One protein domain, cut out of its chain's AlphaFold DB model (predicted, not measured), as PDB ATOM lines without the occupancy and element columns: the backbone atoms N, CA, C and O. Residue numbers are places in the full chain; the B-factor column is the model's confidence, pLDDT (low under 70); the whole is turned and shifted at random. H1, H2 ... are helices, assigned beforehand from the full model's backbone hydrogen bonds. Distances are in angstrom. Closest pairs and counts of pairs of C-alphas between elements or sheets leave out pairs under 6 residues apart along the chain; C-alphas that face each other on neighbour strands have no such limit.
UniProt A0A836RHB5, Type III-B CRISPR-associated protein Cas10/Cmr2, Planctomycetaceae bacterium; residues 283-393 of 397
ATOM      1  N   GLN A 283     196.949 208.022 236.340       92.50
ATOM      2  CA  GLN A 283     197.742 207.093 235.524       92.50
ATOM      3  C   GLN A 283     198.014 207.660 234.121       92.50
ATOM      4  O   GLN A 283     199.129 207.529 233.612       92.50
ATOM      5  N   VAL A 284     197.017 208.309 233.509       93.00
ATOM      6  CA  VAL A 284     197.142 208.957 232.192       93.00
ATOM      7  C   VAL A 284     198.063 210.177 232.264       93.00
ATOM      8  O   VAL A 284     198.865 210.389 231.353       93.00
ATOM      9  N   GLN A 285     197.999 210.951 233.350       91.06
ATOM     10  CA  GLN A 285     198.932 212.052 233.603       91.06
ATOM     11  C   GLN A 285     200.376 211.554 233.702       91.06
ATOM     12  O   GLN A 285     201.236 212.084 233.004       91.06
ATOM     13  N   ALA A 286     200.625 210.491 234.473       88.50
ATOM     14  CA  ALA A 286     201.958 209.899 234.586       88.50
ATOM     15  C   ALA A 286     202.511 209.467 233.215       88.50
ATOM     16  O   ALA A 286     203.667 209.736 232.891       88.50
ATOM     17  N   TRP A 287     201.677 208.866 232.357       88.31
ATOM     18  CA  TRP A 287     202.075 208.547 230.981       88.31
ATOM     19  C   TRP A 287     202.358 209.798 230.144       88.31
ATOM     20  O   TRP A 287     203.330 209.824 229.393       88.31
ATOM     21  N   SER A 288     201.540 210.845 230.269       86.81
ATOM     22  CA  SER A 288     201.755 212.109 229.559       86.81
ATOM     23  C   SER A 288     203.076 212.771 229.969       86.81
ATOM     24  O   SER A 288     203.791 213.301 229.122       86.81
ATOM     25  N   GLU A 289     203.448 212.735 231.247       83.44
ATOM     26  CA  GLU A 289     204.737 213.262 231.712       83.44
ATOM     27  C   GLU A 289     205.912 212.464 231.135       83.44
ATOM     28  O   GLU A 289     206.870 213.039 230.613       83.44
ATOM     29  N   VAL A 290     205.791 211.135 231.143       81.19
ATOM     30  CA  VAL A 290     206.761 210.204 230.556       81.19
ATOM     31  C   VAL A 290     206.986 210.478 229.068       81.19
ATOM     32  O   VAL A 290     208.130 210.630 228.640       81.19
ATOM     33  N   PHE A 291     205.921 210.600 228.273       79.88
ATOM     34  CA  PHE A 291     206.038 210.860 226.834       79.88
ATOM     35  C   PHE A 291     206.537 212.274 226.503       79.88
ATOM     36  O   PHE A 291     207.006 212.515 225.386       79.88
ATOM     37  N   GLY A 292     206.462 213.209 227.456       71.88
ATOM     38  CA  GLY A 292     207.009 214.560 227.316       71.88
ATOM     39  C   GLY A 292     208.540 214.579 227.336       71.88
ATOM     40  O   GLY A 292     209.167 215.416 226.675       71.88
ATOM     41  N   ASN A 293     209.150 213.613 228.026       67.06
ATOM     42  CA  ASN A 293     210.587 213.376 228.019       67.06
ATOM     43  C   ASN A 293     210.944 212.601 226.740       67.06
ATOM     44  O   ASN A 293     210.805 211.385 226.672       67.06
ATOM     45  N   ARG A 294     211.375 213.344 225.710       60.72
ATOM     46  CA  ARG A 294     211.481 213.011 224.265       60.72
ATOM     47  C   ARG A 294     212.131 211.680 223.830       60.72
ATOM     48  O   ARG A 294     212.219 211.444 222.630       60.72
ATOM     49  N   ASN A 295     212.558 210.820 224.745       67.75
ATOM     50  CA  ASN A 295     213.149 209.521 224.437       67.75
ATOM     51  C   ASN A 295     212.134 208.363 224.496       67.75
ATOM     52  O   ASN A 295     212.454 207.271 224.036       67.75
ATOM     53  N   ALA A 296     210.924 208.567 225.030       77.31
ATOM     54  CA  ALA A 296     209.896 207.525 225.074       77.31
ATOM     55  C   ALA A 296     208.982 207.554 223.832       77.31
ATOM     56  O   ALA A 296     208.321 208.553 223.522       77.31
ATOM     57  N   SER A 297     208.919 206.421 223.133       82.19
ATOM     58  CA  SER A 297     208.061 206.193 221.967       82.19
ATOM     59  C   SER A 297     206.727 205.548 222.346       82.19
ATOM     60  O   SER A 297     206.665 204.639 223.172       82.19
ATOM     61  N   ASP A 298     205.664 205.979 221.678       84.00
ATOM     62  CA  ASP A 298     204.281 205.505 221.772       84.00
ATOM     63  C   ASP A 298     203.900 204.562 220.617       84.00
ATOM     64  O   ASP A 298     202.751 204.137 220.516       84.00
ATOM     65  N   ARG A 299     204.857 204.192 219.749       86.44
ATOM     66  CA  ARG A 299     204.633 203.302 218.592       86.44
ATOM     67  C   ARG A 299     203.951 201.985 218.961       86.44
ATOM     68  O   ARG A 299     203.101 201.511 218.214       86.44
ATOM     69  N   TRP A 300     204.268 201.424 220.125       87.81
ATOM     70  CA  TRP A 300     203.625 200.209 220.634       87.81
ATOM     71  C   TRP A 300     202.096 200.363 220.750       87.81
ATOM     72  O   TRP A 300     201.368 199.425 220.442       87.81
ATOM     73  N   ALA A 301     201.589 201.552 221.100       89.19
ATOM     74  CA  ALA A 301     200.152 201.809 221.196       89.19
ATOM     75  C   ALA A 301     199.490 201.844 219.809       89.19
ATOM     76  O   ALA A 301     198.345 201.423 219.655       89.19
ATOM     77  N   TYR A 302     200.212 202.296 218.779       86.81
ATOM     78  CA  TYR A 302     199.748 202.231 217.390       86.81
ATOM     79  C   TYR A 302     199.721 200.799 216.853       86.81
ATOM     80  O   TYR A 302     198.766 200.441 216.167       86.81
ATOM     81  N   HIS A 303     200.704 199.963 217.205       90.31
ATOM     82  CA  HIS A 303     200.677 198.537 216.865       90.31
ATOM     83  C   HIS A 303     199.465 197.834 217.488       90.31
ATOM     84  O   HIS A 303     198.712 197.175 216.775       90.31
ATOM     85  N   LEU A 304     199.197 198.074 218.776       92.06
ATOM     86  CA  LEU A 304     197.990 197.563 219.437       92.06
ATOM     87  C   LEU A 304     196.702 198.068 218.773       92.06
ATOM     88  O   LEU A 304     195.734 197.323 218.642       92.06
ATOM     89  N   ARG A 305     196.677 199.334 218.338       90.88
ATOM     90  CA  ARG A 305     195.521 199.912 217.640       90.88
ATOM     91  C   ARG A 305     195.281 199.263 216.276       90.88
ATOM     92  O   ARG A 305     194.124 199.087 215.910       90.88
ATOM     93  N   ALA A 306     196.339 198.918 215.545       91.31
ATOM     94  CA  ALA A 306     196.243 198.267 214.239       91.31
ATOM     95  C   ALA A 306     195.674 196.843 214.335       91.31
ATOM     96  O   ALA A 306     194.934 196.415 213.457       91.31
ATOM     97  N   GLU A 307     195.973 196.132 215.423       93.06
ATOM     98  CA  GLU A 307     195.480 194.771 215.673       93.06
ATOM     99  C   GLU A 307     194.156 194.748 216.466       93.06
ATOM    100  O   GLU A 307     193.631 193.680 216.783       93.06
ATOM    101  N   LEU A 308     193.584 195.919 216.778       92.19
ATOM    102  CA  LEU A 308     192.487 196.065 217.735       92.19
ATOM    103  C   LEU A 308     191.256 195.214 217.400       92.19
ATOM    104  O   LEU A 308     190.684 194.617 218.306       92.19
ATOM    105  N   GLU A 309     190.852 195.135 216.130       91.50
ATOM    106  CA  GLU A 309     189.689 194.332 215.718       91.50
ATOM    107  C   GLU A 309     189.867 192.850 216.059       91.50
ATOM    108  O   GLU A 309     188.932 192.196 216.516       91.50
ATOM    109  N   THR A 310     191.089 192.333 215.903       92.75
ATOM    110  CA  THR A 310     191.412 190.951 216.270       92.75
ATOM    111  C   THR A 310     191.479 190.817 217.787       92.75
ATOM    112  O   THR A 310     190.835 189.936 218.357       92.75
ATOM    113  N   LEU A 311     192.196 191.722 218.461       93.25
ATOM    114  CA  LEU A 311     192.402 191.659 219.909       93.25
ATOM    115  C   LEU A 311     191.099 191.763 220.705       93.25
ATOM    116  O   LEU A 311     190.974 191.105 221.732       93.25
ATOM    117  N   GLN A 312     190.112 192.526 220.228       93.00
ATOM    118  CA  GLN A 312     188.802 192.670 220.878       93.00
ATOM    119  C   GLN A 312     188.015 191.364 220.983       93.00
ATOM    120  O   GLN A 312     187.192 191.232 221.883       93.00
ATOM    121  N   SER A 313     188.276 190.411 220.088       91.75
ATOM    122  CA  SER A 313     187.622 189.100 220.093       91.75
ATOM    123  C   SER A 313     188.291 188.078 221.023       91.75
ATOM    124  O   SER A 313     187.742 187.002 221.256       91.75
ATOM    125  N   LEU A 314     189.479 188.396 221.546       94.69
ATOM    126  CA  LEU A 314     190.287 187.486 222.352       94.69
ATOM    127  C   LEU A 314     189.939 187.561 223.848       94.69
ATOM    128  O   LEU A 314     189.395 188.561 224.320       94.69
ATOM    129  N   PRO A 315     190.277 186.523 224.635       96.75
ATOM    130  CA  PRO A 315     190.135 186.589 226.082       96.75
ATOM    131  C   PRO A 315     191.071 187.658 226.689       96.75
ATOM    132  O   PRO A 315     192.147 187.926 226.140       96.75
ATOM    133  N   PRO A 316     190.711 188.254 227.840       96.00
ATOM    134  CA  PRO A 316     191.489 189.321 228.472       96.00
ATOM    135  C   PRO A 316     192.956 188.964 228.733       96.00
ATOM    136  O   PRO A 316     193.828 189.818 228.617       96.00
ATOM    137  N   GLU A 317     193.245 187.702 229.039       96.94
ATOM    138  CA  GLU A 317     194.598 187.201 229.277       96.94
ATOM    139  C   GLU A 317     195.470 187.308 228.016       96.94
ATOM    140  O   GLU A 317     196.658 187.618 228.106       96.94
ATOM    141  N   ALA A 318     194.880 187.104 226.834       96.38
ATOM    142  CA  ALA A 318     195.566 187.275 225.557       96.38
ATOM    143  C   ALA A 318     195.785 188.761 225.227       96.38
ATOM    144  O   ALA A 318     196.859 189.123 224.751       96.38
ATOM    145  N   MET A 319     194.820 189.631 225.550       97.12
ATOM    146  CA  MET A 319     194.990 191.087 225.432       97.12
ATOM    147  C   MET A 319     196.143 191.581 226.321       97.12
ATOM    148  O   MET A 319     197.012 192.321 225.865       97.12
ATOM    149  N   GLU A 320     196.187 191.135 227.580       97.44
ATOM    150  CA  GLU A 320     197.264 191.445 228.527       97.44
ATOM    151  C   GLU A 320     198.625 190.919 228.036       97.44
ATOM    152  O   GLU A 320     199.638 191.617 228.142       97.44
ATOM    153  N   ALA A 321     198.662 189.710 227.464       96.50
ATOM    154  CA  ALA A 321     199.874 189.142 226.879       96.50
ATOM    155  C   ALA A 321     200.376 189.950 225.673       96.50
ATOM    156  O   ALA A 321     201.585 190.158 225.543       96.50
ATOM    157  N   GLU A 322     199.471 190.444 224.828       96.25
ATOM    158  CA  GLU A 322     199.829 191.264 223.674       96.25
ATOM    159  C   GLU A 322     200.336 192.651 224.089       96.25
ATOM    160  O   GLU A 322     201.374 193.096 223.597       96.25
ATOM    161  N   ILE A 323     199.687 193.296 225.067       95.38
ATOM    162  CA  ILE A 323     200.176 194.548 225.669       95.38
ATOM    163  C   ILE A 323     201.608 194.357 226.181       95.38
ATOM    164  O   ILE A 323     202.502 195.134 225.834       95.38
ATOM    165  N   ARG A 324     201.852 193.289 226.954       95.88
ATOM    166  CA  ARG A 324     203.191 192.961 227.458       95.88
ATOM    167  C   ARG A 324     204.186 192.782 226.312       95.88
ATOM    168  O   ARG A 324     205.268 193.364 226.348       95.88
ATOM    169  N   ARG A 325     203.828 192.000 225.287       95.44
ATOM    170  CA  ARG A 325     204.696 191.712 224.138       95.44
ATOM    171  C   ARG A 325     205.107 192.987 223.401       95.44
ATOM    172  O   ARG A 325     206.282 193.125 223.062       95.44
ATOM    173  N   GLN A 326     204.168 193.898 223.152       94.50
ATOM    174  CA  GLN A 326     204.433 195.142 222.424       94.50
ATOM    175  C   GLN A 326     205.314 196.099 223.225       94.50
ATOM    176  O   GLN A 326     206.274 196.647 222.684       94.50
ATOM    177  N   VAL A 327     205.042 196.259 224.524       92.19
ATOM    178  CA  VAL A 327     205.854 197.122 225.391       92.19
ATOM    179  C   VAL A 327     207.268 196.571 225.564       92.19
ATOM    180  O   VAL A 327     208.227 197.326 225.466       92.19
ATOM    181  N   GLU A 328     207.439 195.261 225.755       93.12
ATOM    182  CA  GLU A 328     208.775 194.683 225.960       93.12
ATOM    183  C   GLU A 328     209.656 194.706 224.700       93.12
ATOM    184  O   GLU A 328     210.892 194.723 224.792       93.12
ATOM    185  N   ARG A 329     209.026 194.780 223.521       91.94
ATOM    186  CA  ARG A 329     209.689 195.014 222.229       91.94
ATOM    187  C   ARG A 329     209.991 196.484 221.954       91.94
ATOM    188  O   ARG A 329     210.698 196.769 220.988       91.94
ATOM    189  N   ALA A 330     209.471 197.405 222.763       89.75
ATOM    190  CA  ALA A 330     209.771 198.818 222.621       89.75
ATOM    191  C   ALA A 330     211.232 199.123 222.993       89.75
ATOM    192  O   ALA A 330     211.934 198.338 223.641       89.75
ATOM    193  N   GLU A 331     211.683 200.300 222.570       87.00
ATOM    194  CA  GLU A 331     213.027 200.799 222.845       87.00
ATOM    195  C   GLU A 331     213.287 200.889 224.363       87.00
ATOM    196  O   GLU A 331     212.353 201.166 225.125       87.00
ATOM    197  N   PRO A 332     214.538 200.687 224.829       86.50
ATOM    198  CA  PRO A 332     214.871 200.727 226.256       86.50
ATOM    199  C   PRO A 332     214.352 201.979 226.968       86.50
ATOM    200  O   PRO A 332     213.747 201.864 228.025       86.50
ATOM    201  N   ALA A 333     214.461 203.149 226.331       84.88
ATOM    202  CA  ALA A 333     213.967 204.405 226.884       84.88
ATOM    203  C   ALA A 333     212.447 204.411 227.136       84.88
ATOM    204  O   ALA A 333     212.002 204.946 228.149       84.88
ATOM    205  N   THR A 334     211.643 203.791 226.264       84.88
ATOM    206  CA  THR A 334     210.199 203.628 226.497       84.88
ATOM    207  C   THR A 334     209.939 202.718 227.691       84.88
ATOM    208  O   THR A 334     209.075 203.014 228.513       84.88
ATOM    209  N   LYS A 335     210.679 201.611 227.796       87.94
ATOM    210  CA  LYS A 335     210.506 200.650 228.891       87.94
ATOM    211  C   LYS A 335     210.891 201.261 230.226       87.94
ATOM    212  O   LYS A 335     210.130 201.148 231.177       87.94
ATOM    213  N   ASP A 336     212.020 201.954 230.278       84.19
ATOM    214  CA  ASP A 336     212.480 202.636 231.483       84.19
ATOM    215  C   ASP A 336     211.503 203.730 231.912       84.19
ATOM    216  O   ASP A 336     211.235 203.874 233.099       84.19
ATOM    217  N   ALA A 337     210.913 204.452 230.958       80.31
ATOM    218  CA  ALA A 337     209.967 205.508 231.284       80.31
ATOM    219  C   ALA A 337     208.584 204.979 231.706       80.31
ATOM    220  O   ALA A 337     207.927 205.589 232.542       80.31
ATOM    221  N   LEU A 338     208.132 203.841 231.168       83.12
ATOM    222  CA  LEU A 338     206.881 203.197 231.592       83.12
ATOM    223  C   LEU A 338     207.013 202.412 232.906       83.12
ATOM    224  O   LEU A 338     205.994 202.020 233.476       83.12
ATOM    225  N   ARG A 339     208.235 202.172 233.394       82.56
ATOM    226  CA  ARG A 339     208.469 201.544 234.697       82.56
ATOM    227  C   ARG A 339     208.308 202.566 235.815       82.56
ATOM    228  O   ARG A 339     209.000 203.578 235.861       82.56
ATOM    229  N   SER A 340     207.444 202.252 236.771       70.75
ATOM    230  CA  SER A 340     207.420 202.926 238.063       70.75
ATOM    231  C   SER A 340     208.735 202.688 238.807       70.75
ATOM    232  O   SER A 340     209.217 201.559 238.876       70.75
ATOM    233  N   SER A 341     209.280 203.731 239.434       64.31
ATOM    234  CA  SER A 341     210.471 203.631 240.289       64.31
ATOM    235  C   SER A 341     210.244 202.797 241.555       64.31
ATOM    236  O   SER A 341     211.207 202.336 242.165       64.31
ATOM    237  N   SER A 342     208.984 202.594 241.951       66.38
ATOM    238  CA  SER A 342     208.593 201.838 243.144       66.38
ATOM    239  C   SER A 342     208.325 200.350 242.896       66.38
ATOM    240  O   SER A 342     208.147 199.613 243.865       66.38
ATOM    241  N   ASP A 343     208.291 199.901 241.637       71.06
ATOM    242  CA  ASP A 343     207.945 198.525 241.271       71.06
ATOM    243  C   ASP A 343     209.044 197.894 240.400       71.06
ATOM    244  O   ASP A 343     209.433 198.420 239.355       71.06
ATOM    245  N   ALA A 344     209.549 196.739 240.839       78.62
ATOM    246  CA  ALA A 344     210.585 195.991 240.135       78.62
ATOM    247  C   ALA A 344     210.063 195.272 238.877       78.62
ATOM    248  O   ALA A 344     210.877 194.800 238.079       78.62
ATOM    249  N   ALA A 345     208.741 195.186 238.686       86.81
ATOM    250  CA  ALA A 345     208.138 194.503 237.548       86.81
ATOM    251  C   ALA A 345     208.562 195.113 236.189       86.81
ATOM    252  O   ALA A 345     208.758 196.333 236.088       86.81
ATOM    253  N   PRO A 346     208.675 194.292 235.125       90.69
ATOM    254  CA  PRO A 346     208.895 194.767 233.758       90.69
ATOM    255  C   PRO A 346     207.829 195.769 233.295       90.69
ATOM    256  O   PRO A 346     206.678 195.722 233.734       90.69
ATOM    257  N   ALA A 347     208.190 196.652 232.360       90.38
ATOM    258  CA  ALA A 347     207.299 197.695 231.842       90.38
ATOM    259  C   ALA A 347     205.999 197.109 231.266       90.38
ATOM    260  O   ALA A 347     204.907 197.631 231.501       90.38
ATOM    261  N   GLY A 348     206.112 195.994 230.538       92.50
ATOM    262  CA  GLY A 348     204.967 195.302 229.958       92.50
ATOM    263  C   GLY A 348     204.017 194.730 231.007       92.50
ATOM    264  O   GLY A 348     202.804 194.794 230.819       92.50
ATOM    265  N   ASP A 349     204.539 194.231 232.131       93.81
ATOM    266  CA  ASP A 349     203.716 193.736 233.239       93.81
ATOM    267  C   ASP A 349     202.997 194.869 233.967       93.81
ATOM    268  O   ASP A 349     201.818 194.735 234.301       93.81
ATOM    269  N   GLN A 350     203.666 196.008 234.158       92.50
ATOM    270  CA  GLN A 350     203.046 197.187 234.760       92.50
ATOM    271  C   GLN A 350     201.905 197.725 233.888       92.50
ATOM    272  O   GLN A 350     200.819 198.012 234.404       92.50
ATOM    273  N   LEU A 351     202.102 197.801 232.565       93.06
ATOM    274  CA  LEU A 351     201.065 198.277 231.652       93.06
ATOM    275  C   LEU A 351     199.906 197.277 231.503       93.06
ATOM    276  O   LEU A 351     198.744 197.682 231.537       93.06
ATOM    277  N   ALA A 352     200.190 195.975 231.414       95.88
ATOM    278  CA  ALA A 352     199.154 194.940 231.430       95.88
ATOM    279  C   ALA A 352     198.363 194.956 232.752       95.88
ATOM    280  O   ALA A 352     197.137 194.849 232.756       95.88
ATOM    281  N   GLY A 353     199.043 195.173 233.882       95.56
ATOM    282  CA  GLY A 353     198.411 195.378 235.183       95.56
ATOM    283  C   GLY A 353     197.530 196.631 235.225       95.56
ATOM    284  O   GLY A 353     196.438 196.587 235.791       95.56
ATOM    285  N   ALA A 354     197.956 197.728 234.593       95.62
ATOM    286  CA  ALA A 354     197.145 198.935 234.453       95.62
ATOM    287  C   ALA A 354     195.878 198.675 233.624       95.62
ATOM    288  O   ALA A 354     194.800 199.097 234.040       95.62
ATOM    289  N   PHE A 355     195.975 197.925 232.521       97.38
ATOM    290  CA  PHE A 355     194.809 197.507 231.736       97.38
ATOM    291  C   PHE A 355     193.851 196.630 232.551       97.38
ATOM    292  O   PHE A 355     192.641 196.858 232.545       97.38
ATOM    293  N   ARG A 356     194.384 195.672 233.318       97.31
ATOM    294  CA  ARG A 356     193.575 194.821 234.198       97.31
ATOM    295  C   ARG A 356     192.795 195.642 235.223       97.31
ATOM    296  O   ARG A 356     191.594 195.429 235.366       97.31
ATOM    297  N   ARG A 357     193.455 196.599 235.891       96.75
ATOM    298  CA  ARG A 357     192.799 197.530 236.828       96.75
ATOM    299  C   ARG A 357     191.746 198.374 236.122       96.75
ATOM    300  O   ARG A 357     190.632 198.472 236.617       96.75
ATOM    301  N   TYR A 358     192.084 198.932 234.961       97.50
ATOM    302  CA  TYR A 358     191.187 199.760 234.161       97.50
ATOM    303  C   TYR A 358     189.889 199.020 233.820       97.50
ATOM    304  O   TYR A 358     188.806 199.512 234.115       97.50
ATOM    305  N   ARG A 359     189.985 197.788 233.310       96.69
ATOM    306  CA  ARG A 359     188.833 196.939 232.964       96.69
ATOM    307  C   ARG A 359     187.918 196.619 234.155       96.69
ATOM    308  O   ARG A 359     186.740 196.348 233.951       96.69
ATOM    309  N   GLN A 360     188.454 196.621 235.375       96.56
ATOM    310  CA  GLN A 360     187.720 196.305 236.607       96.56
ATOM    311  C   GLN A 360     187.039 197.525 237.247       96.56
ATOM    312  O   GLN A 360     186.370 197.375 238.268       96.56
ATOM    313  N   LEU A 361     187.204 198.725 236.681       96.56
ATOM    314  CA  LEU A 361     186.569 199.930 237.207       96.56
ATOM    315  C   LEU A 361     185.042 199.853 237.075       96.56
ATOM    316  O   LEU A 361     184.496 199.350 236.089       96.56
ATOM    317  N   VAL A 362     184.357 200.400 238.077       96.50
ATOM    318  CA  VAL A 362     182.894 200.432 238.172       96.50
ATOM    319  C   VAL A 362     182.378 201.869 238.175       96.50
ATOM    320  O   VAL A 362     183.102 202.814 238.497       96.50
ATOM    321  N   ALA A 363     181.132 202.050 237.753       95.19
ATOM    322  CA  ALA A 363     180.401 203.296 237.922       95.19
ATOM    323  C   ALA A 363     179.956 203.474 239.389       95.19
ATOM    324  O   ALA A 363     180.016 202.521 240.172       95.19
ATOM    325  N   PRO A 364     179.508 204.676 239.805       92.50
ATOM    326  CA  PRO A 364     179.095 204.932 241.188       92.50
ATOM    327  C   PRO A 364     177.951 204.044 241.697       92.50
ATOM    328  O   PRO A 364     177.784 203.902 242.904       92.50
ATOM    329  N   ASP A 365     177.155 203.468 240.797       91.50
ATOM    330  CA  ASP A 365     176.084 202.519 241.117       91.50
ATOM    331  C   ASP A 365     176.571 201.060 241.245       91.50
ATOM    332  O   ASP A 365     175.775 200.165 241.524       91.50
ATOM    333  N   GLY A 366     177.874 200.818 241.067       93.56
ATOM    334  CA  GLY A 366     178.499 199.497 241.111       93.56
ATOM    335  C   GLY A 366     178.444 198.725 239.792       93.56
ATOM    336  O   GLY A 366     178.975 197.616 239.729       93.56
ATOM    337  N   SER A 367     177.839 199.278 238.736       94.56
ATOM    338  CA  SER A 367     177.824 198.639 237.418       94.56
ATOM    339  C   SER A 367     179.210 198.676 236.750       94.56
ATOM    340  O   SER A 367     179.997 199.593 237.005       94.56
ATOM    341  N   PRO A 368     179.561 197.693 235.899       95.38
ATOM    342  CA  PRO A 368     180.812 197.728 235.143       95.38
ATOM    343  C   PRO A 368     180.903 198.971 234.250       95.38
ATOM    344  O   PRO A 368     179.945 199.309 233.558       95.38
ATOM    345  N   ARG A 369     182.075 199.622 234.207       94.69
ATOM    346  CA  ARG A 369     182.309 200.770 233.306       94.69
ATOM    347  C   ARG A 369     182.271 200.403 231.831       94.69
ATOM    348  O   ARG A 369     181.915 201.233 231.000       94.69
ATOM    349  N   PHE A 370     182.679 199.180 231.515       94.75
ATOM    350  CA  PHE A 370     182.826 198.705 230.149       94.75
ATOM    351  C   PHE A 370     181.845 197.560 229.904       94.75
ATOM    352  O   PHE A 370     181.762 196.665 230.749       94.75
ATOM    353  N   PRO A 371     181.139 197.550 228.759       92.62
ATOM    354  CA  PRO A 371     180.267 196.437 228.386       92.62
ATOM    355  C   PRO A 371     181.022 195.105 228.296       92.62
ATOM    356  O   PRO A 371     180.510 194.067 228.707       92.62
ATOM    357  N   ASP A 372     182.252 195.149 227.782       94.50
ATOM    358  CA  ASP A 372     183.127 193.995 227.621       94.50
ATOM    359  C   ASP A 372     184.617 194.399 227.648       94.50
ATOM    360  O   ASP A 372     184.986 195.580 227.682       94.50
ATOM    361  N   ALA A 373     185.494 193.391 227.652       95.19
ATOM    362  CA  ALA A 373     186.942 193.585 227.680       95.19
ATOM    363  C   ALA A 373     187.497 194.231 226.398       95.19
ATOM    364  O   ALA A 373     188.505 194.935 226.462       95.19
ATOM    365  N   GLY A 374     186.847 194.025 225.251       95.25
ATOM    366  CA  GLY A 374     187.252 194.603 223.975       95.25
ATOM    367  C   GLY A 374     187.015 196.113 223.925       95.25
ATOM    368  O   GLY A 374     187.885 196.865 223.471       95.25
ATOM    369  N   GLN A 375     185.885 196.581 224.460       93.50
ATOM    370  CA  GLN A 375     185.619 198.007 224.631       93.50
ATOM    371  C   GLN A 375     186.586 198.631 225.646       93.50
ATOM    372  O   GLN A 375     187.159 199.684 225.369       93.50
ATOM    373  N   ALA A 376     186.865 197.948 226.764       95.94
ATOM    374  CA  ALA A 376     187.894 198.397 227.703       95.94
ATOM    375  C   ALA A 376     189.268 198.530 227.018       95.94
ATOM    376  O   ALA A 376     189.967 199.521 227.223       95.94
ATOM    377  N   LEU A 377     189.653 197.572 226.166       96.69
ATOM    378  CA  LEU A 377     190.922 197.607 225.435       96.69
ATOM    379  C   LEU A 377     190.980 198.777 224.441       96.69
ATOM    380  O   LEU A 377     191.999 199.466 224.360       96.69
ATOM    381  N   ARG A 378     189.883 199.027 223.712       95.00
ATOM    382  CA  ARG A 378     189.750 200.158 222.775       95.00
ATOM    383  C   ARG A 378     190.058 201.481 223.457       95.00
ATOM    384  O   ARG A 378     190.858 202.263 222.935       95.00
ATOM    385  N   ASP A 379     189.412 201.708 224.595       94.94
ATOM    386  CA  ASP A 379     189.520 202.958 225.336       94.94
ATOM    387  C   ASP A 379     190.885 203.056 226.014       94.94
ATOM    388  O   ASP A 379     191.528 204.095 225.920       94.94
ATOM    389  N   PHE A 380     191.398 201.957 226.576       96.00
ATOM    390  CA  PHE A 380     192.734 201.899 227.171       96.00
ATOM    391  C   PHE A 380     193.845 202.275 226.177       96.00
ATOM    392  O   PHE A 380     194.682 203.129 226.474       96.00
ATOM    393  N   ILE A 381     193.844 201.694 224.971       94.44
ATOM    394  CA  ILE A 381     194.803 202.054 223.910       94.44
ATOM    395  C   ILE A 381     194.627 203.518 223.515       94.44
ATOM    396  O   ILE A 381     195.610 204.240 223.343       94.44
ATOM    397  N   GLY A 382     193.378 203.975 223.410       93.31
ATOM    398  CA  GLY A 382     193.090 205.371 223.123       93.31
ATOM    399  C   GLY A 382     193.620 206.319 224.206       93.31
ATOM    400  O   GLY A 382     194.152 207.370 223.859       93.31
ATOM    401  N   LEU A 383     193.564 205.954 225.491       94.12
ATOM    402  CA  LEU A 383     194.160 206.733 226.582       94.12
ATOM    403  C   LEU A 383     195.685 206.792 226.465       94.12
ATOM    404  O   LEU A 383     196.261 207.864 226.638       94.12
ATOM    405  N   CYS A 384     196.334 205.685 226.098       91.56
ATOM    406  CA  CYS A 384     197.781 205.647 225.868       91.56
ATOM    407  C   CYS A 384     198.196 206.594 224.727       91.56
ATOM    408  O   CYS A 384     199.118 207.399 224.876       91.56
ATOM    409  N   GLN A 385     197.474 206.555 223.603       89.19
ATOM    410  CA  GLN A 385     197.687 207.465 222.471       89.19
ATOM    411  C   GLN A 385     197.373 208.924 222.837       89.19
ATOM    412  O   GLN A 385     198.087 209.841 222.429       89.19
ATOM    413  N   THR A 386     196.320 209.149 223.625       89.88
ATOM    414  CA  THR A 386     195.927 210.481 224.103       89.88
ATOM    415  C   THR A 386     196.991 211.078 225.020       89.88
ATOM    416  O   THR A 386     197.341 212.242 224.851       89.88
ATOM    417  N   ALA A 387     197.562 210.286 225.931       89.50
ATOM    418  CA  ALA A 387     198.641 210.722 226.815       89.50
ATOM    419  C   ALA A 387     199.867 211.200 226.024       89.50
ATOM    420  O   ALA A 387     200.398 212.276 226.288       89.50
ATOM    421  N   SER A 388     200.278 210.446 225.000       85.56
ATOM    422  CA  SER A 388     201.378 210.856 224.116       85.56
ATOM    423  C   SER A 388     201.068 212.150 223.353       85.56
ATOM    424  O   SER A 388     201.898 213.061 223.278       85.56
ATOM    425  N   PHE A 389     199.847 212.277 222.828       85.38
ATOM    426  CA  PHE A 389     199.409 213.476 222.116       85.38
ATOM    427  C   PHE A 389     199.414 214.729 223.009       85.38
ATOM    428  O   PHE A 389     199.953 215.765 222.610       85.38
ATOM    429  N   LEU A 390     198.882 214.621 224.231       84.75
ATOM    430  CA  LEU A 390     198.893 215.690 225.238       84.75
ATOM    431  C   LEU A 390     200.317 216.137 225.594       84.75
ATOM    432  O   LEU A 390     200.569 217.334 225.740       84.75
ATOM    433  N   ALA A 391     201.246 215.187 225.684       77.25
ATOM    434  CA  ALA A 391     202.640 215.445 226.019       77.25
ATOM    435  C   ALA A 391     203.400 216.195 224.919       77.25
ATOM    436  O   ALA A 391     204.182 217.112 225.186       77.25
ATOM    437  N   ARG A 392     203.193 215.790 223.662       72.56
ATOM    438  CA  ARG A 392     203.971 216.290 222.520       72.56
ATOM    439  C   ARG A 392     203.397 217.570 221.926       72.56
ATOM    440  O   ARG A 392     204.149 218.331 221.314       72.56
ATOM    441  N   GLY A 393     202.093 217.818 222.089       62.66
ATOM    442  CA  GLY A 393     201.421 219.009 221.556       62.66
ATOM    443  C   GLY A 393     201.585 219.167 220.038       62.66
ATOM    444  O   GLY A 393     201.607 220.291 219.532       62.66
TER     445      GLY A 393
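Overview. This is residues 283 to 393 of the 397 residues of the protein "Type III-B CRISPR-associated protein Cas10/Cmr2" of Planctomycetaceae bacterium (UniProt A0A836RHB5). This is a compact body of helices in two layers: in one, H1 and H2 pack on the long H7, and in the other H4 and H6 lie side by side, running opposite ways, with H5 at one end of the pair. The layers meet where H1 touches H5, H2 touches H4 and H6 touches H7, while residues 360 to 372 make a long loop at the end away from H5. The 111 printed residues hold seven named helices, H1 to H7 in order along the chain, and no named strand; the class is all helix. The radius of gyration of the C-alphas is 13.6 A, and the C-alphas span 38 by 30 by 29 A.

Arrangement. Start with H1, residues 283 to 292, and look across to H7, residues 373 to 392: they touch, closest at the C-alphas of Ser 288 and Ala 387, 4.4 A apart, with residues 383 to 392 alone of H7, at a steep tilt of 39 degrees, the same way. H2, residues 299 to 306, touches residues 378 to 385 alone of H7, closest at the C-alphas of Ala 301 and Ile 381, 6.0 A apart. H3, residues 308 to 311, is close to H7 but not clearly touching, with the C-alphas of Leu 308 and Arg 378 closest at 7.0 A. In H4, residues 316 to 328, look at Gln 326: its C-alpha is 5.4 A from that of Trp 300, the closest pair where H4 and H2 touch. H5, residues 332 to 338, touches H1, closest at the C-alphas of Ala 337 and Val 290, 5.7 A apart. H6, residues 347 to 359, touches H4 at a shallow tilt of 33 degrees, only just short of steep, opposite ways; the C-alphas of Gly 348 and Arg 324 are closest at 3.9 A. H6 touches H7 with residues 355 to 359 alone, closest at the C-alphas of Arg 359 and Ala 376, 5.5 A apart. In H1, H2, H4, H5, H6 and H7 every O i to N i+4 pair is within hydrogen-bond range; H3 is too short for one.

Along the chain. Find C-alpha 283 at (197.742, 207.093, 235.524), where H1 begins; it runs 14.5 A. H4 covers 18.3 A and H6 18.5 A. H7 runs 28.8 A, from C-alpha 373 at (186.942, 193.585, 227.680) to C-alpha 392 at (203.971, 216.290, 222.520).

Size, cuts and confidence. The two C-alphas farthest apart, those of Pro 332 and Asp 365, are 41.6 A apart. The printed part has no cut, and the link from H6 to H7 is long. Look for pLDDT under 70 at residues 293 to 295, 341 to 342 and 393.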